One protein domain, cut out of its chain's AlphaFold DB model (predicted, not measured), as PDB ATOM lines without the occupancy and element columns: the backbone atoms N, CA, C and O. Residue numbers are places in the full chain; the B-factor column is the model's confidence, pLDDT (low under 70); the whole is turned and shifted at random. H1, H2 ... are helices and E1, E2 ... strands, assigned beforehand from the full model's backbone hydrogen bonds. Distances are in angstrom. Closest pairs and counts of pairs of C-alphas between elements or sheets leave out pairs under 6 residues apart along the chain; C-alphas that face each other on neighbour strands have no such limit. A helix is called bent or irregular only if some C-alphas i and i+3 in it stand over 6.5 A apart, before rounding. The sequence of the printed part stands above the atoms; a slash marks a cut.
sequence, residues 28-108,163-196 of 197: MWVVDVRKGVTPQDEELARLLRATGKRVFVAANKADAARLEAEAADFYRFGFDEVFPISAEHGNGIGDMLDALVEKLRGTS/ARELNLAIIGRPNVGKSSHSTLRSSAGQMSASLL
ATOM      1  N   MET A  28     363.257 230.284 466.769       89.25
ATOM      2  CA  MET A  28     361.909 229.863 466.393       89.25
ATOM      3  C   MET A  28     361.997 229.084 465.084       89.25
ATOM      4  O   MET A  28     362.299 229.649 464.032       89.25
ATOM      5  N   TRP A  29     361.738 227.786 465.136       91.50
ATOM      6  CA  TRP A  29     361.741 226.922 463.969       91.50
ATOM      7  C   TRP A  29     360.315 226.585 463.540       91.50
ATOM      8  O   TRP A  29     359.586 225.903 464.248       91.50
ATOM      9  N   VAL A  30     359.917 227.051 462.361       90.12
ATOM     10  CA  VAL A  30     358.578 226.847 461.806       90.12
ATOM     11  C   VAL A  30     358.583 225.678 460.824       90.12
ATOM     12  O   VAL A  30     359.289 225.702 459.807       90.12
ATOM     13  N   VAL A  31     357.746 224.682 461.100       89.81
ATOM     14  CA  VAL A  31     357.522 223.487 460.271       89.81
ATOM     15  C   VAL A  31     356.071 223.432 459.793       89.81
ATOM     16  O   VAL A  31     355.218 224.146 460.305       89.81
ATOM     17  N   ASP A  32     355.788 222.632 458.767       88.88
ATOM     18  CA  ASP A  32     354.445 222.476 458.193       88.88
ATOM     19  C   ASP A  32     353.923 221.071 458.502       88.88
ATOM     20  O   ASP A  32     354.448 220.093 457.960       88.88
ATOM     21  N   VAL A  33     352.894 220.969 459.348       89.62
ATOM     22  CA  VAL A  33     352.346 219.671 459.769       89.62
ATOM     23  C   VAL A  33     351.725 218.894 458.616       89.62
ATOM     24  O   VAL A  33     351.819 217.671 458.582       89.62
ATOM     25  N   ARG A  34     351.183 219.582 457.599       85.44
ATOM     26  CA  ARG A  34     350.571 218.929 456.430       85.44
ATOM     27  C   ARG A  34     351.609 218.207 455.575       85.44
ATOM     28  O   ARG A  34     351.274 217.274 454.852       85.44
ATOM     29  N   LYS A  35     352.869 218.652 455.634       84.88
ATOM     30  CA  LYS A  35     353.999 217.994 454.962       84.88
ATOM     31  C   LYS A  35     354.653 216.908 455.819       84.88
ATOM     32  O   LYS A  35     355.468 216.163 455.281       84.88
ATOM     33  N   GLY A  36     354.331 216.848 457.111       87.12
ATOM     34  CA  GLY A  36     354.986 215.972 458.074       87.12
ATOM     35  C   GLY A  36     356.486 216.242 458.230       87.12
ATOM     36  O   GLY A  36     357.031 217.246 457.748       87.12
ATOM     37  N   VAL A  37     357.149 215.311 458.914       88.56
ATOM     38  CA  VAL A  37     358.604 215.293 459.092       88.56
ATOM     39  C   VAL A  37     359.284 214.912 457.780       88.56
ATOM     40  O   VAL A  37     358.954 213.897 457.168       88.56
ATOM     41  N   THR A  38     360.260 215.715 457.354       87.31
ATOM     42  CA  THR A  38     361.047 215.455 456.140       87.31
ATOM     43  C   THR A  38     362.534 215.248 456.451       87.31
ATOM     44  O   THR A  38     363.010 215.752 457.469       87.31
ATOM     45  N   PRO A  39     363.313 214.585 455.568       86.38
ATOM     46  CA  PRO A  39     364.759 214.419 455.768       86.38
ATOM     47  C   PRO A  39     365.516 215.748 455.926       86.38
ATOM     48  O   PRO A  39     366.457 215.845 456.711       86.38
ATOM     49  N   GLN A  40     365.072 216.798 455.225       83.50
ATOM     50  CA  GLN A  40     365.623 218.151 455.364       83.50
ATOM     51  C   GLN A  40     365.348 218.739 456.754       83.50
ATOM     52  O   GLN A  40     366.213 219.407 457.321       83.50
ATOM     53  N   ASP A  41     364.167 218.475 457.323       87.88
ATOM     54  CA  ASP A  41     363.834 218.902 458.684       87.88
ATOM     55  C   ASP A  41     364.677 218.135 459.720       87.88
ATOM     56  O   ASP A  41     365.159 218.732 460.678       87.88
ATOM     57  N   GLU A  42     364.936 216.837 459.514       89.25
ATOM     58  CA  GLU A  42     365.824 216.048 460.385       89.25
ATOM     59  C   GLU A  42     367.276 216.553 460.356       89.25
ATOM     60  O   GLU A  42     367.960 216.599 461.385       89.25
ATOM     61  N   GLU A  43     367.772 216.946 459.183       87.44
ATOM     62  CA  GLU A  43     369.087 217.568 459.049       87.44
ATOM     63  C   GLU A  43     369.149 218.930 459.736       87.44
ATOM     64  O   GLU A  43     370.063 219.176 460.529       87.44
ATOM     65  N   LEU A  44     368.148 219.782 459.520       86.62
ATOM     66  CA  LEU A  44     368.070 221.074 460.187       86.62
ATOM     67  C   LEU A  44     367.958 220.914 461.711       86.62
ATOM     68  O   LEU A  44     368.651 221.614 462.443       86.62
ATOM     69  N   ALA A  45     367.186 219.943 462.205       89.94
ATOM     70  CA  ALA A  45     367.104 219.626 463.630       89.94
ATOM     71  C   ALA A  45     368.468 219.227 464.217       89.94
ATOM     72  O   ALA A  45     368.785 219.596 465.350       89.94
ATOM     73  N   ARG A  46     369.307 218.493 463.469       89.69
ATOM     74  CA  ARG A  46     370.689 218.187 463.894       89.69
ATOM     75  C   ARG A  46     371.534 219.457 464.008       89.69
ATOM     76  O   ARG A  46     372.214 219.628 465.018       89.69
ATOM     77  N   LEU A  47     371.460 220.350 463.021       88.12
ATOM     78  CA  LEU A  47     372.196 221.619 463.025       88.12
ATOM     79  C   LEU A  47     371.733 222.549 464.156       88.12
ATOM     80  O   LEU A  47     372.558 223.108 464.874       88.12
ATOM     81  N   LEU A  48     370.419 222.671 464.365       88.44
ATOM     82  CA  LEU A  48     369.833 223.496 465.421       88.44
ATOM     83  C   LEU A  48     370.205 222.983 466.814       88.44
ATOM     84  O   LEU A  48     370.595 223.783 467.661       88.44
ATOM     85  N   ARG A  49     370.188 221.664 467.047       88.75
ATOM     86  CA  ARG A  49     370.658 221.085 468.318       88.75
ATOM     87  C   ARG A  49     372.133 221.375 468.584       88.75
ATOM     88  O   ARG A  49     372.499 221.647 469.723       88.75
ATOM     89  N   ALA A  50     372.970 221.382 467.545       87.69
ATOM     90  CA  ALA A  50     374.390 221.707 467.680       87.69
ATOM     91  C   ALA A  50     374.647 223.165 468.111       87.69
ATOM     92  O   ALA A  50     375.734 223.463 468.601       87.69
ATOM     93  N   THR A  51     373.665 224.069 467.981       85.75
ATOM     94  CA  THR A  51     373.802 225.461 468.451       85.75
ATOM     95  C   THR A  51     373.813 225.589 469.976       85.75
ATOM     96  O   THR A  51     374.272 226.609 470.484       85.75
ATOM     97  N   GLY A  52     373.261 224.609 470.703       84.75
ATOM     98  CA  GLY A  52     373.054 224.684 472.155       84.75
ATOM     99  C   GLY A  52     372.056 225.760 472.607       84.75
ATOM    100  O   GLY A  52     371.878 225.965 473.806       84.75
ATOM    101  N   LYS A  53     371.409 226.462 471.669       85.19
ATOM    102  CA  LYS A  53     370.392 227.477 471.959       85.19
ATOM    103  C   LYS A  53     369.047 226.806 472.187       85.19
ATOM    104  O   LYS A  53     368.779 225.723 471.670       85.19
ATOM    105  N   ARG A  54     368.180 227.477 472.944       88.69
ATOM    106  CA  ARG A  54     366.795 227.040 473.116       88.69
ATOM    107  C   ARG A  54     366.046 227.206 471.790       88.69
ATOM    108  O   ARG A  54     366.148 228.260 471.157       88.69
ATOM    109  N   VAL A  55     365.335 226.163 471.370       90.69
ATOM    110  CA  VAL A  55     364.619 226.109 470.090       90.69
ATOM    111  C   VAL A  55     363.147 225.836 470.354       90.69
ATOM    112  O   VAL A  55     362.810 224.808 470.930       90.69
ATOM    113  N   PHE A  56     362.299 226.735 469.872       91.56
ATOM    114  CA  PHE A  56     360.848 226.621 469.877       91.56
ATOM    115  C   PHE A  56     360.410 226.118 468.504       91.56
ATOM    116  O   PHE A  56     360.734 226.742 467.492       91.56
ATOM    117  N   VAL A  57     359.704 224.994 468.444       92.88
ATOM    118  CA  VAL A  57     359.212 224.406 467.195       92.88
ATOM    119  C   VAL A  57     357.753 224.789 467.001       92.88
ATOM    120  O   VAL A  57     356.873 224.299 467.699       92.88
ATOM    121  N   ALA A  58     357.487 225.645 466.025       92.19
ATOM    122  CA  ALA A  58     356.149 226.022 465.604       92.19
ATOM    123  C   ALA A  58     355.650 225.055 464.520       92.19
ATOM    124  O   ALA A  58     355.980 225.197 463.337       92.19
ATOM    125  N   ALA A  59     354.853 224.069 464.923       92.19
ATOM    126  CA  ALA A  59     354.195 223.112 464.043       92.19
ATOM    127  C   ALA A  59     352.984 223.774 463.365       92.19
ATOM    128  O   ALA A  59     351.862 223.730 463.862       92.19
ATOM    129  N   ASN A  60     353.234 224.457 462.248       89.06
ATOM    130  CA  ASN A  60     352.266 225.317 461.576       89.06
ATOM    131  C   ASN A  60     351.319 224.553 460.639       89.06
ATOM    132  O   ASN A  60     351.658 223.495 460.111       89.06
ATOM    133  N   LYS A  61     350.172 225.181 460.355       88.38
ATOM    134  CA  LYS A  61     349.039 224.684 459.552       88.38
ATOM    135  C   LYS A  61     348.270 223.546 460.207       88.38
ATOM    136  O   LYS A  61     347.587 222.802 459.503       88.38
ATOM    137  N   ALA A  62     348.378 223.448 461.527       85.19
ATOM    138  CA  ALA A  62     347.652 222.459 462.287       85.19
ATOM    139  C   ALA A  62     346.162 222.798 462.347       85.19
ATOM    140  O   ALA A  62     345.764 223.958 462.521       85.19
ATOM    141  N   ASP A  63     345.335 221.776 462.159       84.25
ATOM    142  CA  ASP A  63     343.889 221.908 462.245       84.25
ATOM    143  C   ASP A  63     343.471 222.045 463.713       84.25
ATOM    144  O   ASP A  63     343.895 221.278 464.574       84.25
ATOM    145  N   ALA A  64     342.582 222.999 464.015       76.69
ATOM    146  CA  ALA A  64     342.179 223.322 465.392       76.69
ATOM    147  C   ALA A  64     341.648 222.106 466.177       76.69
ATOM    148  O   ALA A  64     341.823 222.012 467.386       76.69
ATOM    149  N   ALA A  65     341.017 221.158 465.480       79.44
ATOM    150  CA  ALA A  65     340.468 219.943 466.073       79.44
ATOM    151  C   ALA A  65     341.523 218.859 466.374       79.44
ATOM    152  O   ALA A  65     341.192 217.860 467.009       79.44
ATOM    153  N   ARG A  66     342.758 219.002 465.870       78.94
ATOM    154  CA  ARG A  66     343.803 217.962 465.887       78.94
ATOM    155  C   ARG A  66     345.205 218.492 466.204       78.94
ATOM    156  O   ARG A  66     346.175 217.774 465.992       78.94
ATOM    157  N   LEU A  67     345.299 219.699 466.765       74.06
ATOM    158  CA  LEU A  67     346.550 220.395 467.095       74.06
ATOM    159  C   LEU A  67     347.600 219.475 467.748       74.06
ATOM    160  O   LEU A  67     348.694 219.313 467.215       74.06
ATOM    161  N   GLU A  68     347.259 218.829 468.865       79.06
ATOM    162  CA  GLU A  68     348.199 217.970 469.604       79.06
ATOM    163  C   GLU A  68     348.614 216.720 468.817       79.06
ATOM    164  O   GLU A  68     349.785 216.345 468.806       79.06
ATOM    165  N   ALA A  69     347.663 216.088 468.124       82.50
ATOM    166  CA  ALA A  69     347.922 214.878 467.348       82.50
ATOM    167  C   ALA A  69     348.839 215.159 466.148       82.50
ATOM    168  O   ALA A  69     349.719 214.359 465.848       82.50
ATOM    169  N   GLU A  70     348.663 216.304 465.488       80.88
ATOM    170  CA  GLU A  70     349.467 216.718 464.333       80.88
ATOM    171  C   GLU A  70     350.865 217.213 464.729       80.88
ATOM    172  O   GLU A  70     351.800 217.121 463.934       80.88
ATOM    173  N   ALA A  71     351.042 217.681 465.969       83.81
ATOM    174  CA  ALA A  71     352.352 218.031 466.518       83.81
ATOM    175  C   ALA A  71     353.155 216.822 467.035       83.81
ATOM    176  O   ALA A  71     354.377 216.924 467.158       83.81
ATOM    177  N   ALA A  72     352.509 215.685 467.318       87.06
ATOM    178  CA  ALA A  72     353.132 214.532 467.975       87.06
ATOM    179  C   ALA A  72     354.413 214.038 467.271       87.06
ATOM    180  O   ALA A  72     355.419 213.742 467.920       87.06
ATOM    181  N   ASP A  73     354.410 214.013 465.938       85.44
ATOM    182  CA  ASP A  73     355.551 213.548 465.142       85.44
ATOM    183  C   ASP A  73     356.781 214.461 465.257       85.44
ATOM    184  O   ASP A  73     357.915 214.006 465.090       85.44
ATOM    185  N   PHE A  74     356.585 215.737 465.590       89.62
ATOM    186  CA  PHE A  74     357.649 216.737 465.642       89.62
ATOM    187  C   PHE A  74     358.464 216.684 466.943       89.62
ATOM    188  O   PHE A  74     359.622 217.107 466.952       89.62
ATOM    189  N   TYR A  75     357.945 216.052 468.003       88.62
ATOM    190  CA  TYR A  75     358.732 215.746 469.210       88.62
ATOM    191  C   TYR A  75     359.916 214.813 468.923       88.62
ATOM    192  O   TYR A  75     360.911 214.810 469.649       88.62
ATOM    193  N   ARG A  76     359.872 214.061 467.816       89.44
ATOM    194  CA  ARG A  76     360.964 213.173 467.386       89.44
ATOM    195  C   ARG A  76     362.257 213.919 467.054       89.44
ATOM    196  O   ARG A  76     363.318 213.300 467.021       89.44
ATOM    197  N   PHE A  77     362.196 215.233 466.841       88.75
ATOM    198  CA  PHE A  77     363.383 216.068 466.671       88.75
ATOM    199  C   PHE A  77     364.202 216.244 467.957       88.75
ATOM    200  O   PHE A  77     365.355 216.679 467.883       88.75
ATOM    201  N   GLY A  78     363.652 215.855 469.113       87.62
ATOM    202  CA  GLY A  78     364.320 215.957 470.409       87.62
ATOM    203  C   GLY A  78     364.259 217.361 471.007       87.62
ATOM    204  O   GLY A  78     365.174 217.748 471.728       87.62
ATOM    205  N   PHE A  79     363.215 218.122 470.669       89.69
ATOM    206  CA  PHE A  79     362.888 219.396 471.300       89.69
ATOM    207  C   PHE A  79     361.634 219.217 472.155       89.69
ATOM    208  O   PHE A  79     360.647 218.655 471.683       89.69
ATOM    209  N   ASP A  80     361.663 219.720 473.387       87.12
ATOM    210  CA  ASP A  80     360.509 219.670 474.297       87.12
ATOM    211  C   ASP A  80     359.466 220.754 473.968       87.12
ATOM    212  O   ASP A  80     358.299 220.668 474.338       87.12
ATOM    213  N   GLU A  81     359.896 221.801 473.265       89.81
ATOM    214  CA  GLU A  81     359.145 223.032 473.030       89.81
ATOM    215  C   GLU A  81     358.465 223.013 471.662       89.81
ATOM    216  O   GLU A  81     358.795 223.806 470.783       89.81
ATOM    217  N   VAL A  82     357.535 222.076 471.472       92.44
ATOM    218  CA  VAL A  82     356.743 221.950 470.240       92.44
ATOM    219  C   VAL A  82     355.357 222.551 470.450       92.44
ATOM    220  O   VAL A  82     354.621 222.134 471.340       92.44
ATOM    221  N   PHE A  83     354.998 223.512 469.605       91.75
ATOM    222  CA  PHE A  83     353.737 224.241 469.659       91.75
ATOM    223  C   PHE A  83     352.972 224.049 468.350       91.75
ATOM    224  O   PHE A  83     353.428 224.532 467.306       91.75
ATOM    225  N   PRO A  84     351.818 223.364 468.361       91.44
ATOM    226  CA  PRO A  84     350.936 223.349 467.208       91.44
ATOM    227  C   PRO A  84     350.318 224.733 467.017       91.44
ATOM    228  O   PRO A  84     349.674 225.270 467.917       91.44
ATOM    229  N   ILE A  85     350.501 225.311 465.832       89.62
ATOM    230  CA  ILE A  85     349.944 226.618 465.490       89.62
ATOM    231  C   ILE A  85     349.193 226.568 464.164       89.62
ATOM    232  O   ILE A  85     349.476 225.775 463.264       89.62
ATOM    233  N   SER A  86     348.256 227.494 464.014       86.44
ATOM    234  CA  SER A  86     347.630 227.782 462.734       86.44
ATOM    235  C   SER A  86     347.774 229.261 462.432       86.44
ATOM    236  O   SER A  86     346.961 230.073 462.866       86.44
ATOM    237  N   ALA A  87     348.804 229.626 461.667       83.81
ATOM    238  CA  ALA A  87     348.997 231.009 461.230       83.81
ATOM    239  C   ALA A  87     347.827 231.532 460.374       83.81
ATOM    240  O   ALA A  87     347.552 232.726 460.376       83.81
ATOM    241  N   GLU A  88     347.127 230.638 459.667       81.69
ATOM    242  CA  GLU A  88     345.968 230.962 458.821       81.69
ATOM    243  C   GLU A  88     344.723 231.325 459.650       81.69
ATOM    244  O   GLU A  88     343.907 232.138 459.217       81.69
ATOM    245  N   HIS A  89     344.584 230.747 460.846       83.00
ATOM    246  CA  HIS A  89     343.400 230.903 461.698       83.00
ATOM    247  C   HIS A  89     343.683 231.592 463.042       83.00
ATOM    248  O   HIS A  89     342.755 231.838 463.802       83.00
ATOM    249  N   GLY A  90     344.945 231.918 463.334       81.25
ATOM    250  CA  GLY A  90     345.370 232.584 464.567       81.25
ATOM    251  C   GLY A  90     345.455 231.680 465.804       81.25
ATOM    252  O   GLY A  90     345.655 232.186 466.904       81.25
ATOM    253  N   ASN A  91     345.322 230.359 465.655       84.75
ATOM    254  CA  ASN A  91     345.283 229.425 466.788       84.75
ATOM    255  C   ASN A  91     346.692 229.067 467.286       84.75
ATOM    256  O   ASN A  91     347.608 228.905 466.476       84.75
ATOM    257  N   GLY A  92     346.857 228.915 468.605       83.06
ATOM    258  CA  GLY A  92     348.096 228.458 469.260       83.06
ATOM    259  C   GLY A  92     349.254 229.466 469.269       83.06
ATOM    260  O   GLY A  92     350.266 229.245 469.928       83.06
ATOM    261  N   ILE A  93     349.123 230.598 468.566       86.19
ATOM    262  CA  ILE A  93     350.168 231.633 468.506       86.19
ATOM    263  C   ILE A  93     350.331 232.323 469.865       86.19
ATOM    264  O   ILE A  93     351.459 232.580 470.269       86.19
ATOM    265  N   GLY A  94     349.222 232.612 470.558       85.12
ATOM    266  CA  GLY A  94     349.242 233.226 471.891       85.12
ATOM    267  C   GLY A  94     350.019 232.371 472.884       85.12
ATOM    268  O   GLY A  94     351.042 232.814 473.390       85.12
ATOM    269  N   ASP A  95     349.619 231.106 473.031       86.44
ATOM    270  CA  ASP A  95     350.263 230.149 473.939       86.44
ATOM    271  C   ASP A  95     351.765 229.983 473.644       86.44
ATOM    272  O   ASP A  95     352.592 229.942 474.554       86.44
ATOM    273  N   MET A  96     352.142 229.944 472.359       88.06
ATOM    274  CA  MET A  96     353.544 229.881 471.940       88.06
ATOM    275  C   MET A  96     354.325 231.145 472.326       88.06
ATOM    276  O   MET A  96     355.464 231.049 472.785       88.06
ATOM    277  N   LEU A  97     353.749 232.332 472.115       85.62
ATOM    278  CA  LEU A  97     354.390 233.604 472.456       85.62
ATOM    279  C   LEU A  97     354.496 233.797 473.970       85.62
ATOM    280  O   LEU A  97     355.530 234.266 474.442       85.62
ATOM    281  N   ASP A  98     353.474 233.405 474.725       85.62
ATOM    282  CA  ASP A  98     353.483 233.472 476.184       85.62
ATOM    283  C   ASP A  98     354.564 232.547 476.752       85.62
ATOM    284  O   ASP A  98     355.419 233.001 477.517       85.62
ATOM    285  N   ALA A  99     354.636 231.299 476.274       86.06
ATOM    286  CA  ALA A  99     355.690 230.359 476.654       86.06
ATOM    287  C   ALA A  99     357.095 230.862 476.273       86.06
ATOM    288  O   ALA A  99     358.048 230.687 477.036       86.06
ATOM    289  N   LEU A 100     357.239 231.503 475.108       85.31
ATOM    290  CA  LEU A 100     358.492 232.129 474.678       85.31
ATOM    291  C   LEU A 100     358.917 233.236 475.651       85.31
ATOM    292  O   LEU A 100     360.070 233.270 476.086       85.31
ATOM    293  N   VAL A 101     357.998 234.136 476.003       84.12
ATOM    294  CA  VAL A 101     358.271 235.260 476.906       84.12
ATOM    295  C   VAL A 101     358.592 234.770 478.311       84.12
ATOM    296  O   VAL A 101     359.581 235.219 478.892       84.12
ATOM    297  N   GLU A 102     357.795 233.853 478.850       84.00
ATOM    298  CA  GLU A 102     357.985 233.291 480.185       84.00
ATOM    299  C   GLU A 102     359.368 232.646 480.310       84.00
ATOM    300  O   GLU A 102     360.154 232.987 481.199       84.00
ATOM    301  N   LYS A 103     359.726 231.784 479.355       81.69
ATOM    302  CA  LYS A 103     360.992 231.046 479.390       81.69
ATOM    303  C   LYS A 103     362.198 231.939 479.152       81.69
ATOM    304  O   LYS A 103     363.240 231.721 479.768       81.69
ATOM    305  N   LEU A 104     362.082 232.960 478.303       77.06
ATOM    306  CA  LEU A 104     363.168 233.917 478.086       77.06
ATOM    307  C   LEU A 104     363.349 234.888 479.257       77.06
ATOM    308  O   LEU A 104     364.474 235.314 479.509       77.06
ATOM    309  N   ARG A 105     362.285 235.209 480.004       75.19
ATOM    310  CA  ARG A 105     362.375 236.013 481.234       75.19
ATOM    311  C   ARG A 105     362.878 235.209 482.432       75.19
ATOM    312  O   ARG A 105     363.604 235.762 483.251       75.19
ATOM    313  N   GLY A 106     362.527 233.926 482.520       62.44
ATOM    314  CA  GLY A 106     362.945 233.027 483.601       62.44
ATOM    315  C   GLY A 106     364.350 232.432 483.442       62.44
ATOM    316  O   GLY A 106     364.914 231.928 484.410       62.44
ATOM    317  N   THR A 107     364.952 232.494 482.249       47.56
ATOM    318  CA  THR A 107     366.270 231.889 481.997       47.56
ATOM    319  C   THR A 107     367.410 232.872 482.300       47.56
ATOM    320  O   THR A 107     367.927 233.557 481.420       47.56
ATOM    321  N   SER A 108     367.886 232.869 483.549       36.84
ATOM    322  CA  SER A 108     369.342 232.835 483.770       36.84
ATOM    323  C   SER A 108     369.838 231.488 483.221       36.84
ATOM    324  O   SER A 108     369.142 230.489 483.411       36.84
ATOM    325  N   ALA A 163     365.469 245.585 480.316       52.62
ATOM    326  CA  ALA A 163     364.737 244.793 479.345       52.62
ATOM    327  C   ALA A 163     365.751 244.321 478.298       52.62
ATOM    328  O   ALA A 163     366.119 245.082 477.407       52.62
ATOM    329  N   ARG A 164     366.289 243.107 478.472       54.47
ATOM    330  CA  ARG A 164     367.244 242.528 477.532       54.47
ATOM    331  C   ARG A 164     366.506 242.453 476.209       54.47
ATOM    332  O   ARG A 164     365.419 241.882 476.153       54.47
ATOM    333  N   GLU A 165     367.064 243.075 475.180       55.06
ATOM    334  CA  GLU A 165     366.517 242.966 473.834       55.06
ATOM    335  C   GLU A 165     366.498 241.479 473.462       55.06
ATOM    336  O   GLU A 165     367.533 240.807 473.450       55.06
ATOM    337  N   LEU A 166     365.296 240.934 473.265       60.06
ATOM    338  CA  LEU A 166     365.128 239.534 472.902       60.06
ATOM    339  C   LEU A 166     365.333 239.429 471.395       60.06
ATOM    340  O   LEU A 166     364.457 239.781 470.602       60.06
ATOM    341  N   ASN A 167     366.509 238.943 471.012       64.94
ATOM    342  CA  ASN A 167     366.822 238.632 469.624       64.94
ATOM    343  C   ASN A 167     366.289 237.232 469.301       64.94
ATOM    344  O   ASN A 167     366.787 236.240 469.845       64.94
ATOM    345  N   LEU A 168     365.275 237.158 468.436       73.88
ATOM    346  CA  LEU A 168     364.663 235.912 467.970       73.88
ATOM    347  C   LEU A 168     365.025 235.687 466.497       73.88
ATOM    348  O   LEU A 168     364.759 236.533 465.645       73.88
ATOM    349  N   ALA A 169     365.597 234.531 466.170       77.19
ATOM    350  CA  ALA A 169     365.793 234.137 464.773       77.19
ATOM    351  C   ALA A 169     364.677 233.180 464.340       77.19
ATOM    352  O   ALA A 169     364.425 232.190 465.029       77.19
ATOM    353  N   ILE A 170     364.021 233.461 463.207       80.75
ATOM    354  CA  ILE A 170     362.949 232.618 462.657       80.75
ATOM    355  C   ILE A 170     363.488 231.832 461.461       80.75
ATOM    356  O   ILE A 170     363.945 232.420 460.479       80.75
ATOM    357  N   ILE A 171     363.394 230.505 461.532       82.06
ATOM    358  CA  ILE A 171     363.926 229.563 460.540       82.06
ATOM    359  C   ILE A 171     362.791 228.651 460.069       82.06
ATOM    360  O   ILE A 171     361.927 228.277 460.855       82.06
ATOM    361  N   GLY A 172     362.775 228.258 458.797       73.94
ATOM    362  CA  GLY A 172     361.844 227.240 458.303       73.94
ATOM    363  C   GLY A 172     361.957 227.012 456.798       73.94
ATOM    364  O   GLY A 172     362.677 227.725 456.104       73.94
ATOM    365  N   ARG A 173     361.203 226.053 456.257       71.38
ATOM    366  CA  ARG A 173     361.148 225.809 454.801       71.38
ATOM    367  C   ARG A 173     360.423 226.943 454.055       71.38
ATOM    368  O   ARG A 173     359.615 227.655 454.655       71.38
ATOM    369  N   PRO A 174     360.644 227.173 452.749       65.56
ATOM    370  CA  PRO A 174     359.822 228.095 451.955       65.56
ATOM    371  C   PRO A 174     358.314 227.803 452.099       65.56
ATOM    372  O   PRO A 174     357.904 226.647 452.192       65.56
ATOM    373  N   ASN A 175     357.479 228.852 452.119       66.31
ATOM    374  CA  ASN A 175     356.005 228.764 452.188       66.31
ATOM    375  C   ASN A 175     355.402 228.156 453.477       66.31
ATOM    376  O   ASN A 175     354.245 227.726 453.484       66.31
ATOM    377  N   VAL A 176     356.153 228.158 454.584       59.75
ATOM    378  CA  VAL A 176     355.648 227.786 455.925       59.75
ATOM    379  C   VAL A 176     355.017 228.957 456.689       59.75
ATOM    380  O   VAL A 176     354.688 228.813 457.857       59.75
ATOM    381  N   GLY A 177     354.851 230.124 456.057       58.28
ATOM    382  CA  GLY A 177     354.189 231.289 456.667       58.28
ATOM    383  C   GLY A 177     355.110 232.322 457.328       58.28
ATOM    384  O   GLY A 177     354.605 233.288 457.888       58.28
ATOM    385  N   LYS A 178     356.442 232.191 457.216       64.50
ATOM    386  CA  LYS A 178     357.407 233.145 457.814       64.50
ATOM    387  C   LYS A 178     357.180 234.604 457.383       64.50
ATOM    388  O   LYS A 178     357.280 235.513 458.197       64.50
ATOM    389  N   SER A 179     356.867 234.835 456.104       50.88
ATOM    390  CA  SER A 179     356.740 236.182 455.524       50.88
ATOM    391  C   SER A 179     355.459 236.920 455.929       50.88
ATOM    392  O   SER A 179     355.404 238.136 455.793       50.88
ATOM    393  N   SER A 180     354.435 236.215 456.426       43.66
ATOM    394  CA  SER A 180     353.143 236.830 456.769       43.66
ATOM    395  C   SER A 180     353.124 237.517 458.137       43.66
ATOM    396  O   SER A 180     352.147 238.196 458.436       43.66
ATOM    397  N   HIS A 181     354.156 237.357 458.974       46.81
ATOM    398  CA  HIS A 181     354.083 237.763 460.383       46.81
ATOM    399  C   HIS A 181     355.400 238.338 460.934       46.81
ATOM    400  O   HIS A 181     355.863 237.955 462.003       46.81
ATOM    401  N   SER A 182     356.034 239.262 460.211       40.09
ATOM    402  CA  SER A 182     357.220 239.967 460.713       40.09
ATOM    403  C   SER A 182     356.907 241.437 460.965       40.09
ATOM    404  O   SER A 182     357.033 242.274 460.077       40.09
ATOM    405  N   THR A 183     356.408 241.717 462.171       40.12
ATOM    406  CA  THR A 183     356.688 242.898 463.015       40.12
ATOM    407  C   THR A 183     355.887 242.698 464.304       40.12
ATOM    408  O   THR A 183     354.776 243.200 464.452       40.12
ATOM    409  N   LEU A 184     356.424 241.908 465.236       42.31
ATOM    410  CA  LEU A 184     355.854 241.767 466.576       42.31
ATOM    411  C   LEU A 184     356.585 242.726 467.521       42.31
ATOM    412  O   LEU A 184     357.666 242.425 468.016       42.31
ATOM    413  N   ARG A 185     355.992 243.898 467.769       34.34
ATOM    414  CA  ARG A 185     356.364 244.762 468.898       34.34
ATOM    415  C   ARG A 185     355.429 244.452 470.062       34.34
ATOM    416  O   ARG A 185     354.276 244.869 470.045       34.34
ATOM    417  N   SER A 186     355.922 243.723 471.060       36.91
ATOM    418  CA  SER A 186     355.214 243.551 472.332       36.91
ATOM    419  C   SER A 186     355.526 244.726 473.266       36.91
ATOM    420  O   SER A 186     356.660 245.202 473.322       36.91
ATOM    421  N   SER A 187     354.528 245.202 474.015       34.38
ATOM    422  CA  SER A 187     354.647 246.361 474.914       34.38
ATOM    423  C   SER A 187     355.509 246.105 476.160       34.38
ATOM    424  O   SER A 187     355.668 247.008 476.974       34.38
ATOM    425  N   ALA A 188     356.079 244.905 476.314       40.72
ATOM    426  CA  ALA A 188     356.880 244.510 477.476       40.72
ATOM    427  C   ALA A 188     358.397 244.388 477.198       40.72
ATOM    428  O   ALA A 188     359.151 243.934 478.060       40.72
ATOM    429  N   GLY A 189     358.867 244.767 476.009       45.41
ATOM    430  CA  GLY A 189     360.281 244.720 475.630       45.41
ATOM    431  C   GLY A 189     360.433 244.655 474.115       45.41
ATOM    432  O   GLY A 189     359.633 244.012 473.439       45.41
ATOM    433  N   GLN A 190     361.432 245.347 473.567       42.28
ATOM    434  CA  GLN A 190     361.680 245.336 472.126       42.28
ATOM    435  C   GLN A 190     362.192 243.943 471.729       42.28
ATOM    436  O   GLN A 190     363.311 243.569 472.072       42.28
ATOM    437  N   MET A 191     361.348 243.152 471.061       47.56
ATOM    438  CA  MET A 191     361.775 241.931 470.379       47.56
ATOM    439  C   MET A 191     362.150 242.286 468.944       47.56
ATOM    440  O   MET A 191     361.369 242.936 468.246       47.56
ATOM    441  N   SER A 192     363.325 241.853 468.499       44.44
ATOM    442  CA  SER A 192     363.746 241.963 467.101       44.44
ATOM    443  C   SER A 192     363.762 240.566 466.486       44.44
ATOM    444  O   SER A 192     364.409 239.661 467.017       44.44
ATOM    445  N   ALA A 193     363.016 240.378 465.393       48.88
ATOM    446  CA  ALA A 193     362.905 239.104 464.692       48.88
ATOM    447  C   ALA A 193     363.579 239.184 463.314       48.88
ATOM    448  O   ALA A 193     363.150 239.958 462.458       48.88
ATOM    449  N   SER A 194     364.614 238.371 463.085       50.62
ATOM    450  CA  SER A 194     365.262 238.244 461.769       50.62
ATOM    451  C   SER A 194     364.735 237.021 461.019       50.62
ATOM    452  O   SER A 194     364.760 235.903 461.540       50.62
ATOM    453  N   LEU A 195     364.240 237.243 459.797       50.25
ATOM    454  CA  LEU A 195     363.707 236.199 458.920       50.25
ATOM    455  C   LEU A 195     364.821 235.563 458.089       50.25
ATOM    456  O   LEU A 195     365.542 236.268 457.385       50.25
ATOM    457  N   LEU A 196     364.894 234.233 458.107       53.88
ATOM    458  CA  LEU A 196     365.812 233.454 457.277       53.88
ATOM    459  C   LEU A 196     365.011 232.404 456.501       53.88
ATOM    460  O   LEU A 196     364.247 231.629 457.089       53.88
TER     461      LEU A 196
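What this domain is: This is residues 28 to 108 and 163 to 196 of the 197 residues of the protein "Tr-type G domain-containing protein" of Acidobacteria bacterium (UniProt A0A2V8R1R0). A strongly twisted sheet of five parallel strands forms the middle layer of this domain, with H1 and H2 over one face and H3 over the other. H2 and H3 cover mainly the side of E3 and E2, while the long link from E4 to E5 runs along the other end of the sheet, without a named element. Look among the 115 printed residues for E1, H1, E2, H2, E3, H3, E4 and E5 along the chain; the sheet's order is E3, E2, E1, E4, E5. The class is mixed, helices and strands, and the whole is compact, with a radius of gyration of the C-alphas of 13.6 A and spans of 37 by 33 by 24 A.

Where its parts are: Find C-alpha 28 at (361.909, 229.863, 466.393); here E1 begins, residues 28 to 32, 13.3 A long. Next come H1, residues 39 to 50, 17.0 A, and E2, residues 54 to 60, 18.6 A. H2 is residues 67 to 77, 17.4 A, and only just irregular: C-alphas 70 and 73 are 6.9 A apart. E3 is residues 82 to 85, 9.5 A. H3, residues 93 to 106, 19.8 A, starts at C-alpha 93, (350.168, 231.633, 468.506). Beyond the cut, E4 is residues 166 to 172, 19.4 A, and E5 is residues 191 to 196, 16.1 A, ending at C-alpha 196, (365.812, 233.454, 457.277).

How they stand to each other: Begin at E1, an inner strand: N 29 and O 56 of E2 are 2.8 A apart, and N 28 and O 169 of E4 are 2.8 A apart. At the edges, N 83 of E3 and O 57 are 2.8 A apart, and N 168 and O 192 of E5 are 3.0 A apart. Two strand-helix-strand units, parallel neighbour strands with a helix between, are E1, H1, E2 and E2, H2, E3, each with a right-handed crossover. The sheet and its helices make three layers, with helices on both faces. H1 is over E1, at a height over the sheet of 9.8 A. H2 is over E3 and E2 at a height of 7.9 A; C-alphas 67 and 84 are its closest to E3, 5.3 A. H1 and H2 are close but not clearly touching, C-alphas 45 and 77 closest at 6.0 A. H3 is on the opposite face, with C-alphas 93 and 85 its closest to E3, 5.9 A. Every O i to N i+4 pair is within hydrogen-bond range in H1 and H3; in H2 it is 2 of 7, beside 7 of 8 O i to N i+3 pairs.

The domain as a whole: The C-alphas farthest apart, Pro 39 and Ser 187, are 38.6 A apart. Residues 109 to 162 are not printed; C-alphas 108 and 163 are 13.6 A apart across the cut. Of the links that are printed whole, E4 to E5 is long, 18 residues. Mean pLDDT of the printed part is 76.0; residues 106 to 108, 163 to 167 and 174 to 196 are under 70.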